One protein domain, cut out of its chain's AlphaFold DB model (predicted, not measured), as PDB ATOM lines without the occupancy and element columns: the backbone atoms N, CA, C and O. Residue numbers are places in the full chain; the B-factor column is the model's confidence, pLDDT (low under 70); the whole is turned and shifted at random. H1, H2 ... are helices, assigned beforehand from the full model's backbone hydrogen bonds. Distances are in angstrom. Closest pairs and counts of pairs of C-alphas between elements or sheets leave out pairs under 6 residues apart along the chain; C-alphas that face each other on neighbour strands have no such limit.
ATOM      1  N   VAL A   2     170.795 214.547 175.850       67.44
ATOM      2  CA  VAL A   2     170.399 213.761 177.043       67.44
ATOM      3  C   VAL A   2     170.025 212.312 176.708       67.44
ATOM      4  O   VAL A   2     170.458 211.410 177.406       67.44
ATOM      5  N   LEU A   3     169.291 212.079 175.609       67.38
ATOM      6  CA  LEU A   3     168.943 210.723 175.160       67.38
ATOM      7  C   LEU A   3     170.170 209.841 174.918       67.38
ATOM      8  O   LEU A   3     170.180 208.713 175.393       67.38
ATOM      9  N   ILE A   4     171.189 210.378 174.240       74.88
ATOM     10  CA  ILE A   4     172.420 209.665 173.866       74.88
ATOM     11  C   ILE A   4     173.204 209.272 175.121       74.88
ATOM     12  O   ILE A   4     173.663 208.142 175.238       74.88
ATOM     13  N   ILE A   5     173.299 210.185 176.091       75.75
ATOM     14  CA  ILE A   5     173.990 209.927 177.360       75.75
ATOM     15  C   ILE A   5     173.244 208.844 178.152       75.75
ATOM     16  O   ILE A   5     173.859 207.893 178.621       75.75
ATOM     17  N   THR A   6     171.912 208.929 178.237       70.38
ATOM     18  CA  THR A   6     171.110 207.926 178.955       70.38
ATOM     19  C   THR A   6     171.128 206.555 178.278       70.38
ATOM     20  O   THR A   6     171.169 205.546 178.975       70.38
ATOM     21  N   THR A   7     171.155 206.494 176.940       74.50
ATOM     22  CA  THR A   7     171.295 205.208 176.231       74.50
ATOM     23  C   THR A   7     172.694 204.634 176.401       74.50
ATOM     24  O   THR A   7     172.815 203.440 176.644       74.50
ATOM     25  N   GLY A   8     173.741 205.463 176.346       77.81
ATOM     26  CA  GLY A   8     175.118 205.014 176.568       77.81
ATOM     27  C   GLY A   8     175.321 204.399 177.953       77.81
ATOM     28  O   GLY A   8     175.901 203.324 178.066       77.81
ATOM     29  N   ILE A   9     174.775 205.031 178.997       75.00
ATOM     30  CA  ILE A   9     174.834 204.509 180.372       75.00
ATOM     31  C   ILE A   9     174.047 203.201 180.499       75.00
ATOM     32  O   ILE A   9     174.541 202.254 181.104       75.00
ATOM     33  N   ALA A  10     172.853 203.117 179.900       72.12
ATOM     34  CA  ALA A  10     172.057 201.892 179.913       72.12
ATOM     35  C   ALA A  10     172.787 200.732 179.216       72.12
ATOM     36  O   ALA A  10     172.851 199.637 179.763       72.12
ATOM     37  N   VAL A  11     173.400 200.978 178.053       75.88
ATOM     38  CA  VAL A  11     174.190 199.969 177.329       75.88
ATOM     39  C   VAL A  11     175.404 199.530 178.148       75.88
ATOM     40  O   VAL A  11     175.662 198.334 178.240       75.88
ATOM     41  N   ALA A  12     176.118 200.459 178.790       76.75
ATOM     42  CA  ALA A  12     177.264 200.129 179.638       76.75
ATOM     43  C   ALA A  12     176.863 199.275 180.852       76.75
ATOM     44  O   ALA A  12     177.510 198.268 181.131       76.75
ATOM     45  N   LEU A  13     175.764 199.631 181.530       73.00
ATOM     46  CA  LEU A  13     175.215 198.862 182.652       73.00
ATOM     47  C   LEU A  13     174.806 197.455 182.233       73.00
ATOM     48  O   LEU A  13     175.113 196.494 182.925       73.00
ATOM     49  N   VAL A  14     174.152 197.332 181.082       72.75
ATOM     50  CA  VAL A  14     173.759 196.044 180.509       72.75
ATOM     51  C   VAL A  14     174.982 195.205 180.172       72.75
ATOM     52  O   VAL A  14     175.016 194.028 180.508       72.75
ATOM     53  N   SER A  15     175.997 195.800 179.545       72.12
ATOM     54  CA  SER A  15     177.232 195.097 179.198       72.12
ATOM     55  C   SER A  15     177.965 194.602 180.446       72.12
ATOM     56  O   SER A  15     178.481 193.488 180.452       72.12
ATOM     57  N   PHE A  16     177.971 195.406 181.513       76.31
ATOM     58  CA  PHE A  16     178.519 195.022 182.811       76.31
ATOM     59  C   PHE A  16     177.697 193.906 183.469       76.31
ATOM     60  O   PHE A  16     178.269 192.959 184.000       76.31
ATOM     61  N   LEU A  17     176.366 193.960 183.363       69.12
ATOM     62  CA  LEU A  17     175.476 192.901 183.839       69.12
ATOM     63  C   LEU A  17     175.737 191.583 183.103       69.12
ATOM     64  O   LEU A  17     175.843 190.545 183.738       69.12
ATOM     65  N   VAL A  18     175.896 191.624 181.779       69.25
ATOM     66  CA  VAL A  18     176.222 190.448 180.956       69.25
ATOM     67  C   VAL A  18     177.592 189.865 181.322       69.25
ATOM     68  O   VAL A  18     177.761 188.654 181.256       69.25
ATOM     69  N   LEU A  19     178.549 190.703 181.730       67.31
ATOM     70  CA  LEU A  19     179.862 190.271 182.226       67.31
ATOM     71  C   LEU A  19     179.802 189.636 183.624       67.31
ATOM     72  O   LEU A  19     180.564 188.717 183.904       67.31
ATOM     73  N   LEU A  20     178.916 190.131 184.494       67.44
ATOM     74  CA  LEU A  20     178.676 189.584 185.835       67.44
ATOM     75  C   LEU A  20     177.844 188.299 185.815       67.44
ATOM     76  O   LEU A  20     177.941 187.485 186.732       67.44
ATOM     77  N   VAL A  21     177.015 188.121 184.786       68.38
ATOM     78  CA  VAL A  21     176.265 186.887 184.565       68.38
ATOM     79  C   VAL A  21     177.273 185.749 184.341       68.38
ATOM     80  O   VAL A  21     178.157 185.875 183.492       68.38
ATOM     81  N   PRO A  22     177.183 184.643 185.103       60.50
ATOM     82  CA  PRO A  22     178.193 183.594 185.090       60.50
ATOM     83  C   PRO A  22     178.427 183.063 183.672       60.50
ATOM     84  O   PRO A  22     177.492 182.762 182.930       60.50
ATOM     85  N   ILE A  23     179.706 182.920 183.316       56.88
ATOM     86  CA  ILE A  23     180.212 182.592 181.969       56.88
ATOM     87  C   ILE A  23     179.695 181.226 181.446       56.88
ATOM     88  O   ILE A  23     179.814 180.929 180.259       56.88
ATOM     89  N   GLY A  24     179.034 180.431 182.292       57.84
ATOM     90  CA  GLY A  24     178.415 179.144 181.960       57.84
ATOM     91  C   GLY A  24     176.958 179.190 181.481       57.84
ATOM     92  O   GLY A  24     176.334 178.140 181.406       57.84
ATOM     93  N   LEU A  25     176.375 180.357 181.179       64.94
ATOM     94  CA  LEU A  25     174.992 180.395 180.683       64.94
ATOM     95  C   LEU A  25     174.834 179.628 179.361       64.94
ATOM     96  O   LEU A  25     175.485 179.950 178.358       64.94
ATOM     97  N   THR A  26     173.887 178.691 179.346       73.56
ATOM     98  CA  THR A  26     173.428 178.002 178.137       73.56
ATOM     99  C   THR A  26     172.976 179.017 177.078       73.56
ATOM    100  O   THR A  26     172.587 180.151 177.387       73.56
ATOM    101  N   GLY A  27     173.020 178.640 175.793       75.00
ATOM    102  CA  GLY A  27     172.632 179.538 174.692       75.00
ATOM    103  C   GLY A  27     171.226 180.135 174.860       75.00
ATOM    104  O   GLY A  27     171.002 181.301 174.526       75.00
ATOM    105  N   ALA A  28     170.307 179.376 175.465       73.44
ATOM    106  CA  ALA A  28     168.962 179.829 175.807       73.44
ATOM    107  C   ALA A  28     168.960 180.907 176.906       73.44
ATOM    108  O   ALA A  28     168.271 181.921 176.772       73.44
ATOM    109  N   GLY A  29     169.775 180.742 177.953       74.75
ATOM    110  CA  GLY A  29     169.916 181.740 179.013       74.75
ATOM    111  C   GLY A  29     170.400 183.087 178.474       74.75
ATOM    112  O   GLY A  29     169.865 184.133 178.843       74.75
ATOM    113  N   LYS A  30     171.371 183.076 177.550       76.06
ATOM    114  CA  LYS A  30     171.896 184.306 176.926       76.06
ATOM    115  C   LYS A  30     170.810 185.065 176.163       76.06
ATOM    116  O   LYS A  30     170.709 186.284 176.294       76.06
ATOM    117  N   MET A  31     169.958 184.355 175.419       79.38
ATOM    118  CA  MET A  31     168.822 184.968 174.717       79.38
ATOM    119  C   MET A  31     167.809 185.578 175.690       79.38
ATOM    120  O   MET A  31     167.309 186.675 175.442       79.38
ATOM    121  N   LEU A  32     167.553 184.929 176.830       80.88
ATOM    122  CA  LEU A  32     166.652 185.449 177.865       80.88
ATOM    123  C   LEU A  32     167.180 186.761 178.473       80.88
ATOM    124  O   LEU A  32     166.421 187.719 178.644       80.88
ATOM    125  N   VAL A  33     168.488 186.847 178.733       81.12
ATOM    126  CA  VAL A  33     169.131 188.080 179.224       81.12
ATOM    127  C   VAL A  33     168.996 189.218 178.207       81.12
ATOM    128  O   VAL A  33     168.652 190.340 178.574       81.12
ATOM    129  N   ILE A  34     169.186 188.936 176.915       80.56
ATOM    130  CA  ILE A  34     169.007 189.945 175.859       80.56
ATOM    131  C   ILE A  34     167.549 190.420 175.809       80.56
ATOM    132  O   ILE A  34     167.294 191.624 175.787       80.56
ATOM    133  N   ILE A  35     166.580 189.502 175.839       84.00
ATOM    134  CA  ILE A  35     165.151 189.846 175.797       84.00
ATOM    135  C   ILE A  35     164.760 190.701 177.006       84.00
ATOM    136  O   ILE A  35     164.161 191.765 176.837       84.00
ATOM    137  N   THR A  36     165.132 190.283 178.217       82.50
ATOM    138  CA  THR A  36     164.833 191.035 179.448       82.50
ATOM    139  C   THR A  36     165.465 192.417 179.415       82.50
ATOM    140  O   THR A  36     164.781 193.407 179.658       82.50
ATOM    141  N   CYS A  37     166.724 192.519 179.000       81.38
ATOM    142  CA  CYS A  37     167.384 193.798 178.796       81.38
ATOM    143  C   CYS A  37     166.627 194.714 177.814       81.38
ATOM    144  O   CYS A  37     166.423 195.902 178.084       81.38
ATOM    145  N   THR A  38     166.151 194.155 176.701       82.44
ATOM    146  CA  THR A  38     165.399 194.901 175.684       82.44
ATOM    147  C   THR A  38     164.087 195.448 176.261       82.44
ATOM    148  O   THR A  38     163.754 196.614 176.045       82.44
ATOM    149  N   ILE A  39     163.382 194.646 177.065       85.88
ATOM    150  CA  ILE A  39     162.152 195.048 177.766       85.88
ATOM    151  C   ILE A  39     162.441 196.164 178.782       85.88
ATOM    152  O   ILE A  39     161.739 197.174 178.800       85.88
ATOM    153  N   VAL A  40     163.500 196.031 179.590       84.44
ATOM    154  CA  VAL A  40     163.902 197.048 180.581       84.44
ATOM    155  C   VAL A  40     164.262 198.376 179.913       84.44
ATOM    156  O   VAL A  40     163.903 199.448 180.411       84.44
ATOM    157  N   SER A  41     164.938 198.323 178.766       82.12
ATOM    158  CA  SER A  41     165.250 199.507 177.965       82.12
ATOM    159  C   SER A  41     163.980 200.172 177.420       82.12
ATOM    160  O   SER A  41     163.812 201.388 177.547       82.12
ATOM    161  N   LEU A  42     163.032 199.381 176.902       85.38
ATOM    162  CA  LEU A  42     161.754 199.879 176.387       85.38
ATOM    163  C   LEU A  42     160.926 200.578 177.479       85.38
ATOM    164  O   LEU A  42     160.391 201.665 177.253       85.38
ATOM    165  N   ILE A  43     160.876 199.990 178.679       85.88
ATOM    166  CA  ILE A  43     160.212 200.579 179.852       85.88
ATOM    167  C   ILE A  43     160.858 201.917 180.221       85.88
ATOM    168  O   ILE A  43     160.147 202.882 180.495       85.88
ATOM    169  N   GLY A  44     162.190 202.012 180.173       82.00
ATOM    170  CA  GLY A  44     162.898 203.266 180.431       82.00
ATOM    171  C   GLY A  44     162.537 204.375 179.434       82.00
ATOM    172  O   GLY A  44     162.362 205.533 179.820       82.00
ATOM    173  N   ILE A  45     162.360 204.030 178.156       84.25
ATOM    174  CA  ILE A  45     161.951 204.989 177.118       84.25
ATOM    175  C   ILE A  45     160.511 205.464 177.351       84.25
ATOM    176  O   ILE A  45     160.255 206.669 177.319       84.25
ATOM    177  N   LEU A  46     159.583 204.541 177.621       89.19
ATOM    178  CA  LEU A  46     158.168 204.857 177.853       89.19
ATOM    179  C   LEU A  46     157.967 205.671 179.141       89.19
ATOM    180  O   LEU A  46     157.242 206.673 179.152       89.19
ATOM    181  N   GLY A  47     158.665 205.287 180.212       86.88
ATOM    182  CA  GLY A  47     158.566 205.913 181.531       86.88
ATOM    183  C   GLY A  47     159.113 207.339 181.585       86.88
ATOM    184  O   GLY A  47     158.719 208.107 182.461       86.88
ATOM    185  N   ARG A  48     159.953 207.743 180.622       85.88
ATOM    186  CA  ARG A  48     160.512 209.103 180.556       85.88
ATOM    187  C   ARG A  48     159.441 210.189 180.425       85.88
ATOM    188  O   ARG A  48     159.697 211.333 180.788       85.88
ATOM    189  N   SER A  49     158.269 209.856 179.885       91.06
ATOM    190  CA  SER A  49     157.168 210.817 179.748       91.06
ATOM    191  C   SER A  49     156.471 211.136 181.075       91.06
ATOM    192  O   SER A  49     155.879 212.204 181.199       91.06
ATOM    193  N   VAL A  50     156.564 210.241 182.062       93.81
ATOM    194  CA  VAL A  50     155.810 210.319 183.323       93.81
ATOM    195  C   VAL A  50     156.723 210.587 184.521       93.81
ATOM    196  O   VAL A  50     156.345 211.319 185.430       93.81
ATOM    197  N   PHE A  51     157.931 210.019 184.526       92.44
ATOM    198  CA  PHE A  51     158.825 210.041 185.682       92.44
ATOM    199  C   PHE A  51     160.035 210.950 185.481       92.44
ATOM    200  O   PHE A  51     160.573 211.095 184.380       92.44
ATOM    201  N   SER A  52     160.507 211.531 186.585       93.25
ATOM    202  CA  SER A  52     161.777 212.260 186.600       93.25
ATOM    203  C   SER A  52     162.955 211.322 186.308       93.25
ATOM    204  O   SER A  52     162.904 210.125 186.598       93.25
ATOM    205  N   LEU A  53     164.048 211.874 185.765       83.31
ATOM    206  CA  LEU A  53     165.221 211.085 185.364       83.31
ATOM    207  C   LEU A  53     165.786 210.247 186.528       83.31
ATOM    208  O   LEU A  53     166.158 209.093 186.335       83.31
ATOM    209  N   SER A  54     165.800 210.813 187.739       85.56
ATOM    210  CA  SER A  54     166.301 210.149 188.948       85.56
ATOM    211  C   SER A  54     165.405 208.994 189.399       85.56
ATOM    212  O   SER A  54     165.908 207.936 189.766       85.56
ATOM    213  N   GLN A  55     164.079 209.168 189.336       89.19
ATOM    214  CA  GLN A  55     163.125 208.103 189.666       89.19
ATOM    215  C   GLN A  55     163.217 206.952 188.668       89.19
ATOM    216  O   GLN A  55     163.187 205.792 189.067       89.19
ATOM    217  N   LEU A  56     163.376 207.272 187.384       86.06
ATOM    218  CA  LEU A  56     163.510 206.274 186.332       86.06
ATOM    219  C   LEU A  56     164.787 205.440 186.504       86.06
ATOM    220  O   LEU A  56     164.739 204.218 186.381       86.06
ATOM    221  N   ALA A  57     165.903 206.086 186.858       81.75
ATOM    222  CA  ALA A  57     167.163 205.405 187.147       81.75
ATOM    223  C   ALA A  57     167.049 204.472 188.363       81.75
ATOM    224  O   ALA A  57     167.484 203.322 188.299       81.75
ATOM    225  N   LEU A  58     166.422 204.937 189.451       87.31
ATOM    226  CA  LEU A  58     166.199 204.120 190.647       87.31
ATOM    227  C   LEU A  58     165.288 202.927 190.338       87.31
ATOM    228  O   LEU A  58     165.593 201.802 190.724       87.31
ATOM    229  N   PHE A  59     164.215 203.148 189.575       87.19
ATOM    230  CA  PHE A  59     163.311 202.085 189.148       87.19
ATOM    231  C   PHE A  59     164.026 201.040 188.285       87.19
ATOM    232  O   PHE A  59     163.890 199.848 188.540       87.19
ATOM    233  N   GLN A  60     164.842 201.464 187.313       84.31
ATOM    234  CA  GLN A  60     165.650 200.551 186.497       84.31
ATOM    235  C   GLN A  60     166.647 199.742 187.332       84.31
ATOM    236  O   GLN A  60     166.817 198.554 187.070       84.31
ATOM    237  N   LEU A  61     167.268 200.351 188.344       83.38
ATOM    238  CA  LEU A  61     168.196 199.660 189.239       83.38
ATOM    239  C   LEU A  61     167.482 198.584 190.066       83.38
ATOM    240  O   LEU A  61     167.947 197.447 190.126       83.38
ATOM    241  N   VAL A  62     166.326 198.913 190.648       88.88
ATOM    242  CA  VAL A  62     165.512 197.951 191.412       88.88
ATOM    243  C   VAL A  62     165.041 196.806 190.515       88.88
ATOM    244  O   VAL A  62     165.130 195.643 190.901       88.88
ATOM    245  N   LEU A  63     164.597 197.113 189.294       85.56
ATOM    246  CA  LEU A  63     164.164 196.098 188.339       85.56
ATOM    247  C   LEU A  63     165.320 195.180 187.917       85.56
ATOM    248  O   LEU A  63     165.138 193.971 187.811       85.56
ATOM    249  N   ALA A  64     166.512 195.741 187.701       82.62
ATOM    250  CA  ALA A  64     167.706 194.973 187.368       82.62
ATOM    251  C   ALA A  64     168.105 194.027 188.510       82.62
ATOM    252  O   ALA A  64     168.409 192.863 188.248       82.62
ATOM    253  N   LEU A  65     168.045 194.483 189.766       83.31
ATOM    254  CA  LEU A  65     168.275 193.630 190.937       83.31
ATOM    255  C   LEU A  65     167.237 192.508 191.031       83.31
ATOM    256  O   LEU A  65     167.610 191.354 191.227       83.31
ATOM    257  N   LEU A  66     165.955 192.824 190.828       87.56
ATOM    258  CA  LEU A  66     164.879 191.834 190.843       87.56
ATOM    259  C   LEU A  66     165.083 190.768 189.759       87.56
ATOM    260  O   LEU A  66     164.995 189.576 190.045       87.56
ATOM    261  N   PHE A  67     165.403 191.178 188.530       83.31
ATOM    262  CA  PHE A  67     165.703 190.238 187.453       83.31
ATOM    263  C   PHE A  67     166.941 189.407 187.760       83.31
ATOM    264  O   PHE A  67     166.897 188.196 187.589       83.31
ATOM    265  N   THR A  68     168.012 190.024 188.260       80.31
ATOM    266  CA  THR A  68     169.231 189.306 188.659       80.31
ATOM    267  C   THR A  68     168.921 188.253 189.719       80.31
ATOM    268  O   THR A  68     169.381 187.123 189.602       80.31
ATOM    269  N   TYR A  69     168.082 188.580 190.704       84.44
ATOM    270  CA  TYR A  69     167.636 187.641 191.731       84.44
ATOM    271  C   TYR A  69     166.788 186.496 191.157       84.44
ATOM    272  O   TYR A  69     167.038 185.330 191.463       84.44
ATOM    273  N   ILE A  70     165.818 186.802 190.287       84.25
ATOM    274  CA  ILE A  70     164.994 185.786 189.613       84.25
ATOM    275  C   ILE A  70     165.873 184.863 188.774       84.25
ATOM    276  O   ILE A  70     165.716 183.647 188.842       84.25
ATOM    277  N   PHE A  71     166.805 185.432 188.008       80.19
ATOM    278  CA  PHE A  71     167.766 184.676 187.222       80.19
ATOM    279  C   PHE A  71     168.622 183.801 188.117       80.19
ATOM    280  O   PHE A  71     168.694 182.610 187.866       80.19
ATOM    281  N   TYR A  72     169.207 184.347 189.180       78.38
ATOM    282  CA  TYR A  72     170.018 183.587 190.122       78.38
ATOM    283  C   TYR A  72     169.253 182.382 190.686       78.38
ATOM    284  O   TYR A  72     169.731 181.253 190.593       78.38
ATOM    285  N   LYS A  73     168.020 182.597 191.163       80.88
ATOM    286  CA  LYS A  73     167.169 181.529 191.702       80.88
ATOM    287  C   LYS A  73     166.776 180.494 190.640       80.88
ATOM    288  O   LYS A  73     166.810 179.298 190.906       80.88
ATOM    289  N   ARG A  74     166.412 180.928 189.428       79.00
ATOM    290  CA  ARG A  74     166.080 180.019 188.316       79.00
ATOM    291  C   ARG A  74     167.300 179.251 187.813       79.00
ATOM    292  O   ARG A  74     167.161 178.080 187.487       79.00
ATOM    293  N   PHE A  75     168.471 179.881 187.759       71.94
ATOM    294  CA  PHE A  75     169.710 179.241 187.325       71.94
ATOM    295  C   PHE A  75     170.165 178.161 188.295       71.94
ATOM    296  O   PHE A  75     170.645 177.137 187.829       71.94
ATOM    297  N   GLN A  76     169.978 178.334 189.606       70.25
ATOM    298  CA  GLN A  76     170.233 177.250 190.562       70.25
ATOM    299  C   GLN A  76     169.389 176.005 190.257       70.25
ATOM    300  O   GLN A  76     169.905 174.895 190.304       70.25
ATOM    301  N   LEU A  77     168.126 176.202 189.872       64.94
ATOM    302  CA  LEU A  77     167.208 175.121 189.511       64.94
ATOM    303  C   LEU A  77     167.651 174.387 188.237       64.94
ATOM    304  O   LEU A  77     167.729 173.165 188.231       64.94
ATOM    305  N   PHE A  78     168.015 175.130 187.187       63.78
ATOM    306  CA  PHE A  78     168.502 174.524 185.941       63.78
ATOM    307  C   PHE A  78     169.863 173.841 186.096       63.78
ATOM    308  O   PHE A  78     170.120 172.852 185.421       63.78
ATOM    309  N   ARG A  79     170.722 174.345 186.989       61.03
ATOM    310  CA  ARG A  79     172.027 173.735 187.259       61.03
ATOM    311  C   ARG A  79     171.884 172.385 187.964       61.03
ATOM    312  O   ARG A  79     172.588 171.458 187.599       61.03
ATOM    313  N   LEU A  80     170.935 172.260 188.899       56.84
ATOM    314  CA  LEU A  80     170.608 170.969 189.517       56.84
ATOM    315  C   LEU A  80     170.062 169.964 188.491       56.84
ATOM    316  O   LEU A  80     170.354 168.778 188.574       56.84
ATOM    317  N   GLU A  81     169.268 170.430 187.528       53.06
ATOM    318  CA  GLU A  81     168.620 169.558 186.547       53.06
ATOM    319  C   GLU A  81     169.604 169.075 185.464       53.06
ATOM    320  O   GLU A  81     169.622 167.885 185.149       53.06
ATOM    321  N   GLU A  82     170.508 169.933 184.975       52.78
ATOM    322  CA  GLU A  82     171.592 169.525 184.060       52.78
ATOM    323  C   GLU A  82     172.601 168.576 184.732       52.78
ATOM    324  O   GLU A  82     173.015 167.597 184.108       52.78
ATOM    325  N   ASP A  83     172.912 168.775 186.019       50.59
ATOM    326  CA  ASP A  83     173.786 167.858 186.767       50.59
ATOM    327  C   ASP A  83     173.138 166.478 187.008       50.59
ATOM    328  O   ASP A  83     173.841 165.502 187.251       50.59
ATOM    329  N   THR A  84     171.812 166.337 186.890       50.28
ATOM    330  CA  THR A  84     171.142 165.023 187.011       50.28
ATOM    331  C   THR A  84     170.908 164.316 185.679       50.28
ATOM    332  O   THR A  84     170.829 163.087 185.653       50.28
ATOM    333  N   VAL A  85     170.822 165.052 184.567       50.41
ATOM    334  CA  VAL A  85     170.507 164.469 183.251       50.41
ATOM    335  C   VAL A  85     171.766 164.156 182.430       50.41
ATOM    336  O   VAL A  85     171.732 163.219 181.634       50.41
ATOM    337  N   ASP A  86     172.894 164.840 182.661       44.78
ATOM    338  CA  ASP A  86     174.134 164.605 181.896       44.78
ATOM    339  C   ASP A  86     175.268 163.891 182.657       44.78
ATOM    340  O   ASP A  86     176.216 163.413 182.023       44.78
ATOM    341  N   PHE A  87     175.168 163.691 183.977       44.62
ATOM    342  CA  PHE A  87     176.197 162.931 184.709       44.62
ATOM    343  C   PHE A  87     176.174 161.414 184.456       44.62
ATOM    344  O   PHE A  87     177.202 160.764 184.625       44.62
TER     345      PHE A  87
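What this domain is: This is residues 2 to 87 of the 330 residues of an uncharacterized protein of Bacillus sp. V5-8f (UniProt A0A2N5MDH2). Three helices form a loose up-and-down bundle, each running against the one before it: long H3 along its length, with H2 beside H3 and H1 beside H2. Residues 80 to 87 stick out. The printed part has 86 residues with three named helices, H1, H2, H3, and no named strand: all helix. The whole is loose, a rod spanning 51 by 19 by 16 A, radius of gyration of the C-alphas 15.2 A.

How they stand to each other: H3, residues 53 to 85, touches H2, residues 27 to 47, through residues 56 to 63 and 40 to 47 alone; the closest C-alphas, of Leu 56 and Gly 44, are 6.7 A apart. This hairpin has a shallow tilt of 16 degrees, opposite ways. H1, residues 2 to 20, and H2 only just touch, with 3 pairs of C-alphas within 8 A, through residues 10 to 18 and 33 to 41 alone; the closest C-alphas, of Val 14 and Cys 37, are 7.0 A apart. This hairpin has a shallow tilt of 26 degrees, opposite ways. H1 and H3 are near each other. Every O i to N i+4 pair is within hydrogen-bond range in H1 and H2, and 28 of 29 in H3.

Where its parts are: H3 measures 47.0 A from C-alpha 53 (165.221, 211.085, 185.364) to C-alpha 85 (170.507, 164.469, 183.251), H2 30.7 A and H1 27.0 A.

The domain as a whole: The printed part has no cut, and no link is long. Residues 2 to 3, 17 to 25 and 77 to 87 have pLDDT under 70.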